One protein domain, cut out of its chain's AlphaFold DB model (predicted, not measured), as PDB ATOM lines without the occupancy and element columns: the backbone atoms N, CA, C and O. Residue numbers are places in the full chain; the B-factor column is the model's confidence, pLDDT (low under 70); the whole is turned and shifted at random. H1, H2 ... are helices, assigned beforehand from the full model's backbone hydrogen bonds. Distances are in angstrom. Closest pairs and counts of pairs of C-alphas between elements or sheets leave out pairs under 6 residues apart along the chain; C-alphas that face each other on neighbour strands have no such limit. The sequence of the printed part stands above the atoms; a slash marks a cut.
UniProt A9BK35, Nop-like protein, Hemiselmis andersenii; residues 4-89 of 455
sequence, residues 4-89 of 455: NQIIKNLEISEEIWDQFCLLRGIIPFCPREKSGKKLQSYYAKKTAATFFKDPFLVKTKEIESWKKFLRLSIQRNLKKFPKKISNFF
ATOM      1  N   ASN A   4     112.160 113.962 121.161       89.25
ATOM      2  CA  ASN A   4     112.496 112.546 120.997       89.25
ATOM      3  C   ASN A   4     113.701 112.132 121.850       89.25
ATOM      4  O   ASN A   4     113.721 111.021 122.361       89.25
ATOM      5  N   GLN A   5     114.686 113.020 122.030       90.69
ATOM      6  CA  GLN A   5     115.808 112.764 122.937       90.69
ATOM      7  C   GLN A   5     115.334 112.639 124.386       90.69
ATOM      8  O   GLN A   5     115.766 111.743 125.092       90.69
ATOM      9  N   ILE A   6     114.428 113.511 124.833       91.12
ATOM     10  CA  ILE A   6     113.909 113.460 126.207       91.12
ATOM     11  C   ILE A   6     113.116 112.177 126.440       91.12
ATOM     12  O   ILE A   6     113.339 111.502 127.435       91.12
ATOM     13  N   ILE A   7     112.227 111.825 125.510       91.12
ATOM     14  CA  ILE A   7     111.394 110.620 125.611       91.12
ATOM     15  C   ILE A   7     112.269 109.363 125.679       91.12
ATOM     16  O   ILE A   7     112.034 108.510 126.530       91.12
ATOM     17  N   LYS A   8     113.317 109.289 124.843       91.81
ATOM     18  CA  LYS A   8     114.300 108.199 124.888       91.81
ATOM     19  C   LYS A   8     115.036 108.149 126.223       91.81
ATOM     20  O   LYS A   8     115.093 107.089 126.825       91.81
ATOM     21  N   ASN A   9     115.541 109.282 126.707       90.94
ATOM     22  CA  ASN A   9     116.309 109.306 127.951       90.94
ATOM     23  C   ASN A   9     115.454 109.005 129.194       90.94
ATOM     24  O   ASN A   9     115.983 108.514 130.182       90.94
ATOM     25  N   LEU A  10     114.160 109.340 129.185       89.50
ATOM     26  CA  LEU A  10     113.249 109.068 130.303       89.50
ATOM     27  C   LEU A  10     112.634 107.658 130.257       89.50
ATOM     28  O   LEU A  10     112.043 107.240 131.258       89.50
ATOM     29  N   GLU A  11     112.771 106.954 129.129       90.25
ATOM     30  CA  GLU A  11     112.232 105.608 128.883       90.25
ATOM     31  C   GLU A  11     110.711 105.517 129.079       90.25
ATOM     32  O   GLU A  11     110.179 104.616 129.725       90.25
ATOM     33  N   ILE A  12     109.985 106.492 128.536       89.12
ATOM     34  CA  ILE A  12     108.521 106.583 128.631       89.12
ATOM     35  C   ILE A  12     107.897 106.663 127.239       89.12
ATOM     36  O   ILE A  12     108.540 107.066 126.274       89.12
ATOM     37  N   SER A  13     106.619 106.305 127.123       87.81
ATOM     38  CA  SER A  13     105.863 106.502 125.879       87.81
ATOM     39  C   SER A  13     105.529 107.978 125.634       87.81
ATOM     40  O   SER A  13     105.483 108.795 126.559       87.81
ATOM     41  N   GLU A  14     105.229 108.320 124.379       86.50
ATOM     42  CA  GLU A  14     104.866 109.689 124.003       86.50
ATOM     43  C   GLU A  14     103.597 110.190 124.706       86.50
ATOM     44  O   GLU A  14     103.532 111.361 125.072       86.50
ATOM     45  N   GLU A  15     102.610 109.316 124.937       84.12
ATOM     46  CA  GLU A  15     101.369 109.688 125.629       84.12
ATOM     47  C   GLU A  15     101.638 110.111 127.075       84.12
ATOM     48  O   GLU A  15     101.056 111.077 127.565       84.12
ATOM     49  N   ILE A  16     102.536 109.394 127.751       85.38
ATOM     50  CA  ILE A  16     102.897 109.626 129.155       85.38
ATOM     51  C   ILE A  16     103.695 110.913 129.266       85.38
ATOM     52  O   ILE A  16     103.445 111.730 130.148       85.38
ATOM     53  N   TRP A  17     104.624 111.124 128.331       88.38
ATOM     54  CA  TRP A  17     105.359 112.374 128.235       88.38
ATOM     55  C   TRP A  17     104.420 113.568 128.047       88.38
ATOM     56  O   TRP A  17     104.573 114.590 128.716       88.38
ATOM     57  N   ASP A  18     103.412 113.428 127.189       84.81
ATOM     58  CA  ASP A  18     102.413 114.465 126.946       84.81
ATOM     59  C   ASP A  18     101.544 114.723 128.194       84.81
ATOM     60  O   ASP A  18     101.274 115.881 128.526       84.81
ATOM     61  N   GLN A  19     101.173 113.677 128.940       84.75
ATOM     62  CA  GLN A  19     100.501 113.807 130.240       84.75
ATOM     63  C   GLN A  19     101.384 114.507 131.279       84.75
ATOM     64  O   GLN A  19     100.930 115.445 131.934       84.75
ATOM     65  N   PHE A  20     102.646 114.104 131.408       87.81
ATOM     66  CA  PHE A  20     103.609 114.718 132.321       87.81
ATOM     67  C   PHE A  20     103.805 116.206 132.005       87.81
ATOM     68  O   PHE A  20     103.719 117.048 132.902       87.81
ATOM     69  N   CYS A  21     103.980 116.551 130.725       87.06
ATOM     70  CA  CYS A  21     104.073 117.939 130.273       87.06
ATOM     71  C   CYS A  21     102.836 118.745 130.664       87.06
ATOM     72  O   CYS A  21     102.965 119.853 131.190       87.06
ATOM     73  N   LEU A  22     101.645 118.183 130.440       85.50
ATOM     74  CA  LEU A  22     100.376 118.830 130.753       85.50
ATOM     75  C   LEU A  22     100.235 119.107 132.254       85.50
ATOM     76  O   LEU A  22      99.937 120.239 132.654       85.50
ATOM     77  N   LEU A  23     100.503 118.092 133.075       84.88
ATOM     78  CA  LEU A  23     100.437 118.177 134.529       84.88
ATOM     79  C   LEU A  23     101.435 119.217 135.049       84.88
ATOM     80  O   LEU A  23     101.057 120.181 135.721       84.88
ATOM     81  N   ARG A  24     102.704 119.113 134.652       85.94
ATOM     82  CA  ARG A  24     103.758 120.021 135.120       85.94
ATOM     83  C   ARG A  24     103.640 121.440 134.555       85.94
ATOM     84  O   ARG A  24     104.122 122.382 135.183       85.94
ATOM     85  N   GLY A  25     102.974 121.608 133.413       85.06
ATOM     86  CA  GLY A  25     102.869 122.885 132.704       85.06
ATOM     87  C   GLY A  25     104.108 123.209 131.877       85.06
ATOM     88  O   GLY A  25     104.503 124.370 131.791       85.06
ATOM     89  N   ILE A  26     104.750 122.188 131.310       86.38
ATOM     90  CA  ILE A  26     105.934 122.345 130.468       86.38
ATOM     91  C   ILE A  26     105.471 122.579 129.034       86.38
ATOM     92  O   ILE A  26     104.795 121.739 128.445       86.38
ATOM     93  N   ILE A  27     105.876 123.710 128.462       82.81
ATOM     94  CA  ILE A  27     105.485 124.102 127.109       82.81
ATOM     95  C   ILE A  27     106.692 123.923 126.175       82.81
ATOM     96  O   ILE A  27     107.758 124.490 126.444       82.81
ATOM     97  N   PRO A  28     106.569 123.143 125.085       86.00
ATOM     98  CA  PRO A  28     107.614 123.054 124.075       86.00
ATOM     99  C   PRO A  28     107.731 124.359 123.279       86.00
ATOM    100  O   PRO A  28     106.739 125.040 123.028       86.00
ATOM    101  N   PHE A  29     108.931 124.667 122.788       84.56
ATOM    102  CA  PHE A  29     109.146 125.763 121.843       84.56
ATOM    103  C   PHE A  29     109.781 125.276 120.540       84.56
ATOM    104  O   PHE A  29     110.565 124.323 120.508       84.56
ATOM    105  N   CYS A  30     109.447 125.964 119.450       83.00
ATOM    106  CA  CYS A  30     110.074 125.775 118.146       83.00
ATOM    107  C   CYS A  30     111.076 126.919 117.918       83.00
ATOM    108  O   CYS A  30     110.651 128.075 117.847       83.00
ATOM    109  N   PRO A  31     112.392 126.645 117.841       78.75
ATOM    110  CA  PRO A  31     113.391 127.675 117.565       78.75
ATOM    111  C   PRO A  31     113.192 128.266 116.161       78.75
ATOM    112  O   PRO A  31     112.770 127.563 115.244       78.75
ATOM    113  N   ARG A  32     113.488 129.564 116.008       69.50
ATOM    114  CA  ARG A  32     113.195 130.338 114.786       69.50
ATOM    115  C   ARG A  32     114.061 129.948 113.580       69.50
ATOM    116  O   ARG A  32     113.605 130.095 112.454       69.50
ATOM    117  N   GLU A  33     115.260 129.412 113.805       58.66
ATOM    118  CA  GLU A  33     116.307 129.294 112.781       58.66
ATOM    119  C   GLU A  33     116.856 127.868 112.673       58.66
ATOM    120  O   GLU A  33     117.952 127.552 113.124       58.66
ATOM    121  N   LYS A  34     116.080 126.964 112.077       55.16
ATOM    122  CA  LYS A  34     116.646 125.740 111.494       55.16
ATOM    123  C   LYS A  34     116.081 125.573 110.094       55.16
ATOM    124  O   LYS A  34     115.114 124.841 109.888       55.16
ATOM    125  N   SER A  35     116.659 126.313 109.156       47.53
ATOM    126  CA  SER A  35     116.453 126.128 107.722       47.53
ATOM    127  C   SER A  35     116.632 124.641 107.369       47.53
ATOM    128  O   SER A  35     117.600 123.998 107.764       47.53
ATOM    129  N   GLY A  36     115.632 124.056 106.708       54.16
ATOM    130  CA  GLY A  36     115.704 122.705 106.133       54.16
ATOM    131  C   GLY A  36     115.379 121.510 107.044       54.16
ATOM    132  O   GLY A  36     115.133 120.425 106.523       54.16
ATOM    133  N   LYS A  37     115.300 121.650 108.378       58.31
ATOM    134  CA  LYS A  37     114.946 120.515 109.267       58.31
ATOM    135  C   LYS A  37     113.442 120.462 109.562       58.31
ATOM    136  O   LYS A  37     112.798 121.494 109.741       58.31
ATOM    137  N   LYS A  38     112.882 119.242 109.645       62.25
ATOM    138  CA  LYS A  38     111.491 118.993 110.085       62.25
ATOM    139  C   LYS A  38     111.205 119.810 111.355       62.25
ATOM    140  O   LYS A  38     112.038 119.833 112.261       62.25
ATOM    141  N   LEU A  39     110.038 120.458 111.415       68.56
ATOM    142  CA  LEU A  39     109.570 121.224 112.578       68.56
ATOM    143  C   LEU A  39     109.532 120.305 113.808       68.56
ATOM    144  O   LEU A  39     108.589 119.543 113.993       68.56
ATOM    145  N   GLN A  40     110.587 120.348 114.618       76.06
ATOM    146  CA  GLN A  40     110.717 119.562 115.840       76.06
ATOM    147  C   GLN A  40     110.517 120.452 117.059       76.06
ATOM    148  O   GLN A  40     110.950 121.605 117.089       76.06
ATOM    149  N   SER A  41     109.891 119.883 118.083       84.69
ATOM    150  CA  SER A  41     109.682 120.528 119.374       84.69
ATOM    151  C   SER A  41     110.923 120.405 120.250       84.69
ATOM    152  O   SER A  41     111.486 119.313 120.401       84.69
ATOM    153  N   TYR A  42     111.327 121.517 120.856       86.94
ATOM    154  CA  TYR A  42     112.467 121.588 121.760       86.94
ATOM    155  C   TYR A  42     112.044 122.067 123.144       86.94
ATOM    156  O   TYR A  42     111.080 122.811 123.307       86.94
ATOM    157  N   TYR A  43     112.821 121.648 124.138       89.12
ATOM    158  CA  TYR A  43     112.724 122.108 125.518       89.12
ATOM    159  C   TYR A  43     114.051 122.726 125.951       89.12
ATOM    160  O   TYR A  43     115.127 122.362 125.441       89.12
ATOM    161  N   ALA A  44     113.986 123.660 126.898       89.06
ATOM    162  CA  ALA A  44     115.167 124.330 127.415       89.06
ATOM    163  C   ALA A  44     116.044 123.305 128.141       89.06
ATOM    164  O   ALA A  44     115.544 122.419 128.831       89.06
ATOM    165  N   LYS A  45     117.369 123.404 127.988       88.81
ATOM    166  CA  LYS A  45     118.292 122.453 128.632       88.81
ATOM    167  C   LYS A  45     118.140 122.475 130.160       88.81
ATOM    168  O   LYS A  45     118.049 121.420 130.772       88.81
ATOM    169  N   LYS A  46     118.007 123.675 130.743       89.19
ATOM    170  CA  LYS A  46     117.798 123.870 132.189       89.19
ATOM    171  C   LYS A  46     116.546 123.153 132.698       89.19
ATOM    172  O   LYS A  46     116.610 122.457 133.699       89.19
ATOM    173  N   THR A  47     115.423 123.272 131.985       85.94
ATOM    174  CA  THR A  47     114.191 122.562 132.360       85.94
ATOM    175  C   THR A  47     114.343 121.058 132.152       85.94
ATOM    176  O   THR A  47     113.929 120.290 133.009       85.94
ATOM    177  N   ALA A  48     115.000 120.630 131.069       87.50
ATOM    178  CA  ALA A  48     115.186 119.213 130.767       87.50
ATOM    179  C   ALA A  48     115.951 118.451 131.857       87.50
ATOM    180  O   ALA A  48     115.565 117.339 132.206       87.50
ATOM    181  N   ALA A  49     116.967 119.076 132.453       88.12
ATOM    182  CA  ALA A  49     117.714 118.484 133.562       88.12
ATOM    183  C   ALA A  49     116.838 118.211 134.801       88.12
ATOM    184  O   ALA A  49     117.086 117.258 135.534       88.12
ATOM    185  N   THR A  50     115.789 119.012 135.027       88.50
ATOM    186  CA  THR A  50     114.896 118.831 136.184       88.50
ATOM    187  C   THR A  50     113.939 117.651 136.039       88.50
ATOM    188  O   THR A  50     113.444 117.163 137.048       88.50
ATOM    189  N   PHE A  51     113.698 117.162 134.816       88.69
ATOM    190  CA  PHE A  51     112.703 116.114 134.571       88.69
ATOM    191  C   PHE A  51     113.089 114.776 135.213       88.69
ATOM    192  O   PHE A  51     112.225 114.092 135.746       88.69
ATOM    193  N   PHE A  52     114.381 114.434 135.226       85.44
ATOM    194  CA  PHE A  52     114.882 113.175 135.793       85.44
ATOM    195  C   PHE A  52     114.745 113.091 137.315       85.44
ATOM    196  O   PHE A  52     114.631 112.001 137.860       85.44
ATOM    197  N   LYS A  53     114.753 114.240 137.998       87.38
ATOM    198  CA  LYS A  53     114.635 114.332 139.461       87.38
ATOM    199  C   LYS A  53     113.197 114.596 139.918       87.38
ATOM    200  O   LYS A  53     112.970 114.805 141.107       87.38
ATOM    201  N   ASP A  54     112.234 114.667 138.997       87.06
ATOM    202  CA  ASP A  54     110.865 115.044 139.342       87.06
ATOM    203  C   ASP A  54     110.113 113.843 139.961       87.06
ATOM    204  O   ASP A  54     109.913 112.834 139.276       87.06
ATOM    205  N   PRO A  55     109.643 113.928 141.222       87.44
ATOM    206  CA  PRO A  55     108.914 112.835 141.870       87.44
ATOM    207  C   PRO A  55     107.606 112.482 141.149       87.44
ATOM    208  O   PRO A  55     107.111 111.362 141.279       87.44
ATOM    209  N   PHE A  56     107.035 113.401 140.361       84.75
ATOM    210  CA  PHE A  56     105.847 113.092 139.566       84.75
ATOM    211  C   PHE A  56     106.126 112.043 138.495       84.75
ATOM    212  O   PHE A  56     105.250 111.231 138.208       84.75
ATOM    213  N   LEU A  57     107.337 112.020 137.936       85.88
ATOM    214  CA  LEU A  57     107.709 111.018 136.947       85.88
ATOM    215  C   LEU A  57     107.771 109.620 137.577       85.88
ATOM    216  O   LEU A  57     107.274 108.664 136.987       85.88
ATOM    217  N   VAL A  58     108.299 109.505 138.798       87.12
ATOM    218  CA  VAL A  58     108.318 108.236 139.545       87.12
ATOM    219  C   VAL A  58     106.891 107.718 139.733       87.12
ATOM    220  O   VAL A  58     106.586 106.602 139.316       87.12
ATOM    221  N   LYS A  59     105.973 108.582 140.186       88.12
ATOM    222  CA  LYS A  59     104.546 108.239 140.309       88.12
ATOM    223  C   LYS A  59     103.900 107.835 138.980       88.12
ATOM    224  O   LYS A  59     103.077 106.924 138.952       88.12
ATOM    225  N   THR A  60     104.259 108.477 137.862       83.44
ATOM    226  CA  THR A  60     103.732 108.079 136.540       83.44
ATOM    227  C   THR A  60     104.133 106.643 136.188       83.44
ATOM    228  O   THR A  60     103.290 105.859 135.747       83.44
ATOM    229  N   LYS A  61     105.389 106.268 136.476       84.75
ATOM    230  CA  LYS A  61     105.915 104.918 136.243       84.75
ATOM    231  C   LYS A  61     105.272 103.896 137.185       84.75
ATOM    232  O   LYS A  61     104.899 102.813 136.735       84.75
ATOM    233  N   GLU A  62     105.056 104.251 138.451       89.12
ATOM    234  CA  GLU A  62     104.330 103.418 139.422       89.12
ATOM    235  C   GLU A  62     102.914 103.097 138.933       89.12
ATOM    236  O   GLU A  62     102.531 101.929 138.874       89.12
ATOM    237  N   ILE A  63     102.160 104.101 138.478       87.81
ATOM    238  CA  ILE A  63     100.806 103.913 137.931       87.81
ATOM    239  C   ILE A  63     100.806 102.974 136.726       87.81
ATOM    240  O   ILE A  63      99.883 102.177 136.552       87.81
ATOM    241  N   GLU A  64     101.815 103.048 135.868       84.56
ATOM    242  CA  GLU A  64     101.938 102.129 134.740       84.56
ATOM    243  C   GLU A  64     102.290 100.714 135.148       84.56
ATOM    244  O   GLU A  64     101.684  99.776 134.625       84.56
ATOM    245  N   SER A  65     103.234 100.558 136.072       88.81
ATOM    246  CA  SER A  65     103.587  99.252 136.622       88.81
ATOM    247  C   SER A  65     102.360  98.595 137.257       88.81
ATOM    248  O   SER A  65     102.030  97.456 136.930       88.81
ATOM    249  N   TRP A  66     101.579  99.368 138.016       91.00
ATOM    250  CA  TRP A  66     100.322  98.942 138.608       91.00
ATOM    251  C   TRP A  66      99.285  98.566 137.546       91.00
ATOM    252  O   TRP A  66      98.658  97.513 137.636       91.00
ATOM    253  N   LYS A  67      99.128  99.365 136.480       88.12
ATOM    254  CA  LYS A  67      98.190  99.057 135.380       88.12
ATOM    255  C   LYS A  67      98.579  97.777 134.649       88.12
ATOM    256  O   LYS A  67      97.697  97.004 134.276       88.12
ATOM    257  N   LYS A  68      99.877  97.554 134.422       89.12
ATOM    258  CA  LYS A  68     100.394  96.311 133.834       89.12
ATOM    259  C   LYS A  68     100.103  95.131 134.756       89.12
ATOM    260  O   LYS A  68      99.543  94.139 134.299       89.12
ATOM    261  N   PHE A  69     100.394  95.271 136.046       89.25
ATOM    262  CA  PHE A  69     100.142  94.242 137.048       89.25
ATOM    263  C   PHE A  69      98.656  93.873 137.145       89.25
ATOM    264  O   PHE A  69      98.299  92.697 137.087       89.25
ATOM    265  N   LEU A  70      97.773  94.874 137.177       90.62
ATOM    266  CA  LEU A  70      96.330  94.667 137.178       90.62
ATOM    267  C   LEU A  70      95.869  93.940 135.906       90.62
ATOM    268  O   LEU A  70      95.132  92.963 136.004       90.62
ATOM    269  N   ARG A  71      96.347  94.338 134.720       89.38
ATOM    270  CA  ARG A  71      96.028  93.639 133.459       89.38
ATOM    271  C   ARG A  71      96.459  92.175 133.482       89.38
ATOM    272  O   ARG A  71      95.660  91.319 133.122       89.38
ATOM    273  N   LEU A  72      97.672  91.889 133.953       90.69
ATOM    274  CA  LEU A  72      98.180  90.520 134.083       90.69
ATOM    275  C   LEU A  72      97.341  89.698 135.071       90.69
ATOM    276  O   LEU A  72      97.043  88.537 134.808       90.69
ATOM    277  N   SER A  73      96.915  90.295 136.187       87.56
ATOM    278  CA  SER A  73      96.061  89.614 137.169       87.56
ATOM    279  C   SER A  73      94.674  89.261 136.619       87.56
ATOM    280  O   SER A  73      94.153  88.188 136.921       87.56
ATOM    281  N   ILE A  74      94.107  90.133 135.775       88.31
ATOM    282  CA  ILE A  74      92.836  89.890 135.083       88.31
ATOM    283  C   ILE A  74      93.009  88.782 134.044       88.31
ATOM    284  O   ILE A  74      92.207  87.859 134.014       88.31
ATOM    285  N   GLN A  75      94.072  88.837 133.236       90.31
ATOM    286  CA  GLN A  75      94.366  87.811 132.228       90.31
ATOM    287  C   GLN A  75      94.566  86.420 132.842       90.31
ATOM    288  O   GLN A  75      94.185  85.423 132.242       90.31
ATOM    289  N   ARG A  76      95.115  86.349 134.060       90.12
ATOM    290  CA  ARG A  76      95.286  85.102 134.825       90.12
ATOM    291  C   ARG A  76      94.020  84.641 135.563       90.12
ATOM    292  O   ARG A  76      94.096  83.709 136.355       90.12
ATOM    293  N   ASN A  77      92.867  85.284 135.350       82.62
ATOM    294  CA  ASN A  77      91.574  84.933 135.955       82.62
ATOM    295  C   ASN A  77      91.571  84.844 137.496       82.62
ATOM    296  O   ASN A  77      90.745  84.148 138.095       82.62
ATOM    297  N   LEU A  78      92.449  85.591 138.174       84.62
ATOM    298  CA  LEU A  78      92.501  85.625 139.637       84.62
ATOM    299  C   LEU A  78      91.292  86.398 140.188       84.62
ATOM    300  O   LEU A  78      91.389  87.584 140.438       84.62
ATOM    301  N   LYS A  79      90.128  85.782 140.407       78.25
ATOM    302  CA  LYS A  79      88.856  86.511 140.660       78.25
ATOM    303  C   LYS A  79      88.868  87.528 141.824       78.25
ATOM    304  O   LYS A  79      88.193  88.554 141.748       78.25
ATOM    305  N   LYS A  80      89.605  87.264 142.913       82.56
ATOM    306  CA  LYS A  80      89.627  88.117 144.128       82.56
ATOM    307  C   LYS A  80      90.782  89.128 144.160       82.56
ATOM    308  O   LYS A  80      90.692  90.140 144.848       82.56
ATOM    309  N   PHE A  81      91.861  88.867 143.429       82.50
ATOM    310  CA  PHE A  81      93.111  89.626 143.519       82.50
ATOM    311  C   PHE A  81      93.047  91.032 142.869       82.50
ATOM    312  O   PHE A  81      93.454  91.990 143.527       82.50
ATOM    313  N   PRO A  82      92.437  91.233 141.680       82.19
ATOM    314  CA  PRO A  82      92.257  92.538 141.050       82.19
ATOM    315  C   PRO A  82      91.477  93.513 141.925       82.19
ATOM    316  O   PRO A  82      91.817  94.688 141.955       82.19
ATOM    317  N   LYS A  83      90.476  93.025 142.675       84.81
ATOM    318  CA  LYS A  83      89.700  93.843 143.622       84.81
ATOM    319  C   LYS A  83      90.534  94.318 144.814       84.81
ATOM    320  O   LYS A  83      90.289  95.386 145.354       84.81
ATOM    321  N   LYS A  84      91.520  93.528 145.248       85.12
ATOM    322  CA  LYS A  84      92.457  93.958 146.296       85.12
ATOM    323  C   LYS A  84      93.447  94.981 145.738       85.12
ATOM    324  O   LYS A  84      93.633  96.031 146.335       85.12
ATOM    325  N   ILE A  85      94.017  94.709 144.562       85.06
ATOM    326  CA  ILE A  85      94.962  95.612 143.885       85.06
ATOM    327  C   ILE A  85      94.311  96.956 143.540       85.06
ATOM    328  O   ILE A  85      94.969  97.988 143.674       85.06
ATOM    329  N   SER A  86      93.034  96.959 143.125       83.12
ATOM    330  CA  SER A  86      92.290  98.177 142.777       83.12
ATOM    331  C   SER A  86      92.298  99.212 143.900       83.12
ATOM    332  O   SER A  86      92.365 100.406 143.624       83.12
ATOM    333  N   ASN A  87      92.296  98.754 145.154       85.25
ATOM    334  CA  ASN A  87      92.276  99.618 146.333       85.25
ATOM    335  C   ASN A  87      93.622 100.316 146.577       85.25
ATOM    336  O   ASN A  87      93.654 101.390 147.163       85.25
ATOM    337  N   PHE A  88      94.723  99.740 146.088       85.31
ATOM    338  CA  PHE A  88      96.073 100.298 146.198       85.31
ATOM    339  C   PHE A  88      96.478 101.094 144.953       85.31
ATOM    340  O   PHE A  88      97.657 101.148 144.609       85.31
ATOM    341  N   PHE A  89      95.516 101.666 144.224       84.81
ATOM    342  CA  PHE A  89      95.840 102.483 143.060       84.81
ATOM    343  C   PHE A  89      96.709 103.684 143.477       84.81
ATOM    344  O   PHE A  89      96.289 104.469 144.329       84.81
TER     345      PHE A  89
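What this domain is: This is residues 4 to 89 of the 455 residues of the protein "Nop-like protein" of Hemiselmis andersenii (UniProt A9BK35). The long helix H4 makes an arm, with H5 folded back along its far end as a helical hairpin; at the near end lies a loose group of three short helices, H1, H2 and H3, and beyond it a loop whose residues 32 to 38 stick out. The printed part has 86 residues, five named helices in the order H1, H2, H3, H4, H5 and no named strand: all helix. It is only just loose, close to extended, with a radius of gyration of the C-alphas of 17.7 A and spans of 58 by 25 by 18 A.

How they stand to each other: Start with H1, residues 4 to 10: it is close to but not clearly touching H2, residues 14 to 24, and about perpendicular to it at 77 degrees, with the closest C-alphas, Ile 7 and Glu 14, 6.8 A apart. H3, residues 45 to 51, is apart from H2 and close to but not clearly touching H1, the closest C-alphas being Ile 6 and Ala 48 at 7.5 A. H4, residues 55 to 75, touches H2 with residues 56 to 60 alone, at a steep tilt of 44 degrees, opposite ways; the closest C-alphas are Phe 20 and Leu 57, 7.2 A apart. H5, residues 81 to 87, forms a helical hairpin with H4 and touches its residues 70 to 74 alone, at a shallow tilt of 28 degrees, with C-alphas 70 and 82 closest at 6.0 A. In H1, H2 and H4 every O i to N i+4 pair is within hydrogen-bond range; H5 has 2 of 3, and H3 has 1 of 3 beside 3 of 4 O i to N i+3 pairs.

Where its parts are: Find C-alpha 4 at (112.496, 112.546, 120.997), where H1 begins. H2 measures 15.2 A. From C-alpha 55 at (108.914, 112.835, 141.870), H4 runs 30.5 A. H5 ends at C-alpha 87, (92.276, 99.618, 146.333).

The domain as a whole: The C-alphas farthest apart, Ser 35 and Lys 80, are 59.1 A apart. The printed part has no cut, and the link from H2 to H3, 20 residues, is long. Residues 32 to 39 have pLDDT under 70.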